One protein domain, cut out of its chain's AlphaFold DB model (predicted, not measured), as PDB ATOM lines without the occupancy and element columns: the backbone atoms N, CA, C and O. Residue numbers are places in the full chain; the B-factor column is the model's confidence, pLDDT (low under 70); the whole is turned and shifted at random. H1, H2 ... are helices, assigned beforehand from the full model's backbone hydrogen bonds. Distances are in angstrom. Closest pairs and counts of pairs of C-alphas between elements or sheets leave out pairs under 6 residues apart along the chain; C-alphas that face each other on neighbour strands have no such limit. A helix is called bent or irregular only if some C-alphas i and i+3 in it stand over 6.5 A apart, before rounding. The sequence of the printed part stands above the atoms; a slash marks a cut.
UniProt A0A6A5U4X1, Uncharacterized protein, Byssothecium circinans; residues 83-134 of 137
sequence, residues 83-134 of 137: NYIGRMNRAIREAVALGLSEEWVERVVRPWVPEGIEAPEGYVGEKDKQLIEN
ATOM      1  N   ASN A  83      19.479 -45.685   7.462       87.75
ATOM      2  CA  ASN A  83      20.123 -46.926   7.025       87.75
ATOM      3  C   ASN A  83      21.612 -46.993   7.390       87.75
ATOM      4  O   ASN A  83      22.142 -48.080   7.618       87.75
ATOM      5  N   TYR A  84      22.274 -45.841   7.473       89.38
ATOM      6  CA  TYR A  84      23.640 -45.736   7.959       89.38
ATOM      7  C   TYR A  84      23.688 -45.868   9.483       89.38
ATOM      8  O   TYR A  84      24.495 -46.645   9.982       89.38
ATOM      9  N   ILE A  85      22.773 -45.208  10.208       92.81
ATOM     10  CA  ILE A  85      22.624 -45.370  11.666       92.81
ATOM     11  C   ILE A  85      22.463 -46.853  12.023       92.81
ATOM     12  O   ILE A  85      23.213 -47.368  12.847       92.81
ATOM     13  N   GLY A  86      21.569 -47.571  11.336       92.94
ATOM     14  CA  GLY A  86      21.350 -48.999  11.564       92.94
ATOM     15  C   GLY A  86      22.608 -49.849  11.375       92.94
ATOM     16  O   GLY A  86      22.887 -50.735  12.184       92.94
ATOM     17  N   ARG A  87      23.398 -49.570  10.332       92.88
ATOM     18  CA  ARG A  87      24.665 -50.273  10.071       92.88
ATOM     19  C   ARG A  87      25.723 -49.959  11.124       92.88
ATOM     20  O   ARG A  87      26.426 -50.867  11.553       92.88
ATOM     21  N   MET A  88      25.818 -48.698  11.540       95.00
ATOM     22  CA  MET A  88      26.746 -48.279  12.587       95.00
ATOM     23  C   MET A  88      26.387 -48.911  13.929       95.00
ATOM     24  O   MET A  88      27.271 -49.433  14.594       95.00
ATOM     25  N   ASN A  89      25.105 -48.956  14.297       95.81
ATOM     26  CA  ASN A  89      24.661 -49.605  15.532       95.81
ATOM     27  C   ASN A  89      24.975 -51.104  15.546       95.81
ATOM     28  O   ASN A  89      25.499 -51.595  16.546       95.81
ATOM     29  N   ARG A  90      24.767 -51.805  14.423       94.19
ATOM     30  CA  ARG A  90      25.174 -53.213  14.292       94.19
ATOM     31  C   ARG A  90      26.688 -53.377  14.485       94.19
ATOM     32  O   ARG A  90      27.123 -54.205  15.280       94.19
ATOM     33  N   ALA A  91      27.487 -52.541  13.816       93.31
ATOM     34  CA  ALA A  91      28.947 -52.568  13.925       93.31
ATOM     35  C   ALA A  91      29.447 -52.246  15.346       93.31
ATOM     36  O   ALA A  91      30.383 -52.882  15.820       93.31
ATOM     37  N   ILE A  92      28.813 -51.297  16.043       95.19
ATOM     38  CA  ILE A  92      29.111 -50.964  17.442       95.19
ATOM     39  C   ILE A  92      28.850 -52.176  18.339       95.19
ATOM     40  O   ILE A  92      29.736 -52.564  19.097       95.19
ATOM     41  N   ARG A  93      27.677 -52.813  18.220       94.88
ATOM     42  CA  ARG A  93      27.317 -54.019  18.983       94.88
ATOM     43  C   ARG A  93      28.329 -55.147  18.763       94.88
ATOM     44  O   ARG A  93      28.799 -55.751  19.724       94.88
ATOM     45  N   GLU A  94      28.687 -55.414  17.508       92.75
ATOM     46  CA  GLU A  94      29.704 -56.412  17.152       92.75
ATOM     47  C   GLU A  94      31.085 -56.055  17.734       92.75
ATOM     48  O   GLU A  94      31.759 -56.913  18.299       92.75
ATOM     49  N   ALA A  95      31.501 -54.787  17.656       92.19
ATOM     50  CA  ALA A  95      32.786 -54.333  18.186       92.19
ATOM     51  C   ALA A  95      32.859 -54.422  19.718       92.19
ATOM     52  O   ALA A  95      33.887 -54.836  20.260       92.19
ATOM     53  N   VAL A  96      31.777 -54.082  20.421       94.12
ATOM     54  CA  VAL A  96      31.660 -54.244  21.879       94.12
ATOM     55  C   VAL A  96      31.739 -55.721  22.264       94.12
ATOM     56  O   VAL A  96      32.495 -56.071  23.167       94.12
ATOM     57  N   ALA A  97      31.068 -56.614  21.527       92.62
ATOM     58  CA  ALA A  97      31.182 -58.060  21.741       92.62
ATOM     59  C   ALA A  97      32.615 -58.593  21.521       92.62
ATOM     60  O   ALA A  97      33.002 -59.599  22.115       92.62
ATOM     61  N   LEU A  98      33.421 -57.901  20.709       89.88
ATOM     62  CA  LEU A  98      34.853 -58.159  20.519       89.88
ATOM     63  C   LEU A  98      35.751 -57.460  21.562       89.88
ATOM     64  O   LEU A  98      36.976 -57.576  21.494       89.88
ATOM     65  N   GLY A  99      35.169 -56.755  22.535       90.31
ATOM     66  CA  GLY A  99      35.867 -56.140  23.664       90.31
ATOM     67  C   GLY A  99      36.176 -54.648  23.516       90.31
ATOM     68  O   GLY A  99      37.017 -54.139  24.265       90.31
ATOM     69  N   LEU A 100      35.558 -53.938  22.564       91.19
ATOM     70  CA  LEU A 100      35.602 -52.472  22.528       91.19
ATOM     71  C   LEU A 100      34.917 -51.891  23.777       91.19
ATOM     72  O   LEU A 100      33.884 -52.392  24.209       91.19
ATOM     73  N   SER A 101      35.490 -50.836  24.360       93.38
ATOM     74  CA  SER A 101      34.941 -50.205  25.566       93.38
ATOM     75  C   SER A 101      33.598 -49.528  25.282       93.38
ATOM     76  O   SER A 101      33.533 -48.598  24.477       93.38
ATOM     77  N   GLU A 102      32.550 -49.950  25.991       95.56
ATOM     78  CA  GLU A 102      31.236 -49.295  25.958       95.56
ATOM     79  C   GLU A 102      31.330 -47.829  26.403       95.56
ATOM     80  O   GLU A 102      30.790 -46.953  25.742       95.56
ATOM     81  N   GLU A 103      32.104 -47.525  27.452       96.00
ATOM     82  CA  GLU A 103      32.307 -46.144  27.919       96.00
ATOM     83  C   GLU A 103      32.915 -45.256  26.821       96.00
ATOM     84  O   GLU A 103      32.538 -44.093  26.650       96.00
ATOM     85  N   TRP A 104      33.856 -45.802  26.046       94.38
ATOM     86  CA  TRP A 104      34.442 -45.080  24.922       94.38
ATOM     87  C   TRP A 104      33.411 -44.843  23.815       94.38
ATOM     88  O   TRP A 104      33.337 -43.734  23.287       94.38
ATOM     89  N   VAL A 105      32.586 -45.847  23.495       96.06
ATOM     90  CA  VAL A 105      31.495 -45.719  22.517       96.06
ATOM     91  C   VAL A 105      30.516 -44.624  22.942       96.06
ATOM     92  O   VAL A 105      30.217 -43.736  22.140       96.06
ATOM     93  N   GLU A 106      30.079 -44.634  24.200       96.88
ATOM     94  CA  GLU A 106      29.166 -43.632  24.758       96.88
ATOM     95  C   GLU A 106      29.752 -42.219  24.698       96.88
ATOM     96  O   GLU A 106      29.078 -41.264  24.310       96.88
ATOM     97  N   ARG A 107      31.041 -42.064  25.012       96.81
ATOM     98  CA  ARG A 107      31.701 -40.752  25.002       96.81
ATOM     99  C   ARG A 107      32.007 -40.234  23.595       96.81
ATOM    100  O   ARG A 107      31.926 -39.028  23.369       96.81
ATOM    101  N   VAL A 108      32.425 -41.105  22.678       93.88
ATOM    102  CA  VAL A 108      33.030 -40.702  21.394       93.88
ATOM    103  C   VAL A 108      32.077 -40.882  20.218       93.88
ATOM    104  O   VAL A 108      32.028 -40.020  19.343       93.88
ATOM    105  N   VAL A 109      31.307 -41.970  20.185       94.75
ATOM    106  CA  VAL A 109      30.493 -42.356  19.021       94.75
ATOM    107  C   VAL A 109      29.040 -41.905  19.167       94.75
ATOM    108  O   VAL A 109      28.477 -41.336  18.228       94.75
ATOM    109  N   ARG A 110      28.429 -42.096  20.343       95.31
ATOM    110  CA  ARG A 110      27.018 -41.740  20.593       95.31
ATOM    111  C   ARG A 110      26.641 -40.271  20.422       95.31
ATOM    112  O   ARG A 110      25.502 -40.032  20.022       95.31
ATOM    113  N   PRO A 111      27.540 -39.280  20.588       93.56
ATOM    114  CA  PRO A 111      27.223 -37.900  20.219       93.56
ATOM    115  C   PRO A 111      26.857 -37.715  18.737       93.56
ATOM    116  O   PRO A 111      26.314 -36.669  18.376       93.56
ATOM    117  N   TRP A 112      27.171 -38.701  17.891       91.75
ATOM    118  CA  TRP A 112      26.994 -38.656  16.443       91.75
ATOM    119  C   TRP A 112      26.044 -39.730  15.919       91.75
ATOM    120  O   TRP A 112      25.305 -39.452  14.981       91.75
ATOM    121  N   VAL A 113      26.045 -40.934  16.503       93.94
ATOM    122  CA  VAL A 113      25.245 -42.083  16.040       93.94
ATOM    123  C   VAL A 113      24.153 -42.427  17.064       93.94
ATOM    124  O   VAL A 113      24.446 -43.106  18.056       93.94
ATOM    125  N   PRO A 114      22.896 -42.001  16.824       92.62
ATOM    126  CA  PRO A 114      21.771 -42.324  17.693       92.62
ATOM    127  C   PRO A 114      21.469 -43.823  17.747       92.62
ATOM    128  O   PRO A 114      21.664 -44.555  16.776       92.62
ATOM    129  N   GLU A 115      20.927 -44.267  18.874       92.88
ATOM    130  CA  GLU A 115      20.425 -45.630  19.065       92.88
ATOM    131  C   GLU A 115      19.002 -45.824  18.511       92.88
ATOM    132  O   GLU A 115      18.388 -44.903  17.975       92.88
ATOM    133  N   GLY A 116      18.476 -47.049  18.632       86.69
ATOM    134  CA  GLY A 116      17.072 -47.385  18.340       86.69
ATOM    135  C   GLY A 116      16.801 -47.921  16.931       86.69
ATOM    136  O   GLY A 116      15.723 -48.448  16.671       86.69
ATOM    137  N   ILE A 117      17.784 -47.852  16.034       87.94
ATOM    138  CA  ILE A 117      17.696 -48.407  14.677       87.94
ATOM    139  C   ILE A 117      18.850 -49.376  14.481       87.94
ATOM    140  O   ILE A 117      19.999 -49.003  14.708       87.94
ATOM    141  N   GLU A 118      18.573 -50.585  14.006       85.44
ATOM    142  CA  GLU A 118      19.607 -51.563  13.691       85.44
ATOM    143  C   GLU A 118      19.415 -52.160  12.292       85.44
ATOM    144  O   GLU A 118      18.304 -52.410  11.820       85.44
ATOM    145  N   ALA A 119      20.526 -52.348  11.586       85.94
ATOM    146  CA  ALA A 119      20.537 -53.034  10.307       85.94
ATOM    147  C   ALA A 119      20.462 -54.555  10.517       85.94
ATOM    148  O   ALA A 119      21.162 -55.072  11.387       85.94
ATOM    149  N   PRO A 120      19.710 -55.298   9.684       83.94
ATOM    150  CA  PRO A 120      19.728 -56.754   9.745       83.94
ATOM    151  C   PRO A 120      21.108 -57.310   9.374       83.94
ATOM    152  O   PRO A 120      21.913 -56.645   8.709       83.94
ATOM    153  N   GLU A 121      21.380 -58.548   9.781       82.81
ATOM    154  CA  GLU A 121      22.609 -59.256   9.420       82.81
ATOM    155  C   GLU A 121      22.819 -59.298   7.901       82.81
ATOM    156  O   GLU A 121      21.880 -59.458   7.121       82.81
ATOM    157  N   GLY A 122      24.066 -59.097   7.468       79.31
ATOM    158  CA  GLY A 122      24.429 -59.080   6.046       79.31
ATOM    159  C   GLY A 122      23.934 -57.864   5.247       79.31
ATOM    160  O   GLY A 122      24.197 -57.776   4.049       79.31
ATOM    161  N   TYR A 123      23.250 -56.894   5.863       79.00
ATOM    162  CA  TYR A 123      22.827 -55.682   5.159       79.00
ATOM    163  C   TYR A 123      23.998 -54.745   4.843       79.00
ATOM    164  O   TYR A 123      24.754 -54.360   5.740       79.00
ATOM    165  N   VAL A 124      24.096 -54.341   3.571       72.31
ATOM    166  CA  VAL A 124      25.179 -53.501   3.027       72.31
ATOM    167  C   VAL A 124      24.727 -52.107   2.563       72.31
ATOM    168  O   VAL A 124      25.559 -51.317   2.127       72.31
ATOM    169  N   GLY A 125      23.447 -51.740   2.727       65.75
ATOM    170  CA  GLY A 125      22.977 -50.361   2.505       65.75
ATOM    171  C   GLY A 125      22.282 -50.068   1.170       65.75
ATOM    172  O   GLY A 125      22.465 -48.980   0.626       65.75
ATOM    173  N   GLU A 126      21.463 -50.990   0.657       68.62
ATOM    174  CA  GLU A 126      20.502 -50.680  -0.418       68.62
ATOM    175  C   GLU A 126      19.553 -49.550   0.027       68.62
ATOM    176  O   GLU A 126      19.224 -49.446   1.202       68.62
ATOM    177  N   LYS A 127      19.116 -48.661  -0.871       55.09
ATOM    178  CA  LYS A 127      18.353 -47.463  -0.465       55.09
ATOM    179  C   LYS A 127      16.999 -47.768   0.208       55.09
ATOM    180  O   LYS A 127      16.531 -46.915   0.952       55.09
ATOM    181  N   ASP A 128      16.443 -48.971   0.019       51.84
ATOM    182  CA  ASP A 128      15.018 -49.254   0.258       51.84
ATOM    183  C   ASP A 128      14.718 -50.501   1.123       51.84
ATOM    184  O   ASP A 128      13.609 -51.035   1.079       51.84
ATOM    185  N   LYS A 129      15.671 -51.010   1.919       54.00
ATOM    186  CA  LYS A 129      15.413 -52.168   2.806       54.00
ATOM    187  C   LYS A 129      14.988 -51.736   4.209       54.00
ATOM    188  O   LYS A 129      15.599 -50.847   4.800       54.00
ATOM    189  N   GLN A 130      13.960 -52.407   4.734       53.62
ATOM    190  CA  GLN A 130      13.417 -52.175   6.074       53.62
ATOM    191  C   GLN A 130      14.502 -52.368   7.139       53.62
ATOM    192  O   GLN A 130      15.175 -53.399   7.185       53.62
ATOM    193  N   LEU A 131      14.673 -51.344   7.970       62.09
ATOM    194  CA  LEU A 131      15.530 -51.373   9.149       62.09
ATOM    195  C   LEU A 131      14.735 -51.952  10.317       62.09
ATOM    196  O   LEU A 131      13.510 -51.845  10.349       62.09
ATOM    197  N   ILE A 132      15.430 -52.572  11.264       66.00
ATOM    198  CA  ILE A 132      14.804 -53.082  12.478       66.00
ATOM    199  C   ILE A 132      14.756 -51.918  13.469       66.00
ATOM    200  O   ILE A 132      15.796 -51.427  13.910       66.00
ATOM    201  N   GLU A 133      13.557 -51.443  13.791       59.16
ATOM    202  CA  GLU A 133      13.352 -50.495  14.887       59.16
ATOM    203  C   GLU A 133      13.297 -51.280  16.199       59.16
ATOM    204  O   GLU A 133      12.337 -52.006  16.469       59.16
ATOM    205  N   ASN A 134      14.333 -51.148  17.023       51.94
ATOM    206  CA  ASN A 134      14.339 -51.742  18.352       51.94
ATOM    207  C   ASN A 134      13.725 -50.725  19.318       51.94
ATOM    208  O   ASN A 134      14.375 -49.771  19.741       51.94
TER     209      ASN A 134
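AT A GLANCE: This is residues 83 to 134 of the 137 residues of an uncharacterized protein of Byssothecium circinans (UniProt A0A6A5U4X1). One helix, H1, runs through the middle; the chain turns tightly after it into a shorter helix, H2, which runs back the opposite way near the far end of H1. A long stretch with no named element, residues 110 to 134, then comes back along the first half of H1 and makes a loop beyond the end where H1 begins. The printed part has 52 residues with two named helices, H1 then H2, and no named strand. The class is all helix, though under half of the residues, 23 of 52, are in named elements. The whole is compact, with a radius of gyration of the C-alphas of 11.2 A, and only just elongated, with spans of 32 by 22 by 17 A.

IN THESE COORDINATES: H1, residues 83 to 97, begins at C-alpha 83 at (20.123, -46.926, 7.025) and ends at C-alpha 97 at (31.182, -58.060, 21.741), a length of 21.5 A. H2, residues 102 to 109, measures 9.8 A and ends at C-alpha 109 at (30.493, -42.356, 19.021). H2 is neither bent nor irregular, but only just: C-alphas 106 and 109 are 6.0 A apart.

HOW THE PARTS SIT: H1 and H2 are close but not clearly touching; their closest C-alphas are those of Val 96 and Glu 102, 6.4 A apart. They run opposite ways at a shallow tilt of 31 degrees. In H1 and H2 every O i to N i+4 pair is within hydrogen-bond range. Residues 117 to 118 pair with residues 132 to 133, antiparallel.

THE WHOLE: The two farthest C-alphas, those of Glu 103 and Asp 128, are 32.8 A apart. The printed part has no cut, and the link from H1 to H2 is tight. The mean pLDDT of the printed part is 84.9; residues 125 to 134 are under 70.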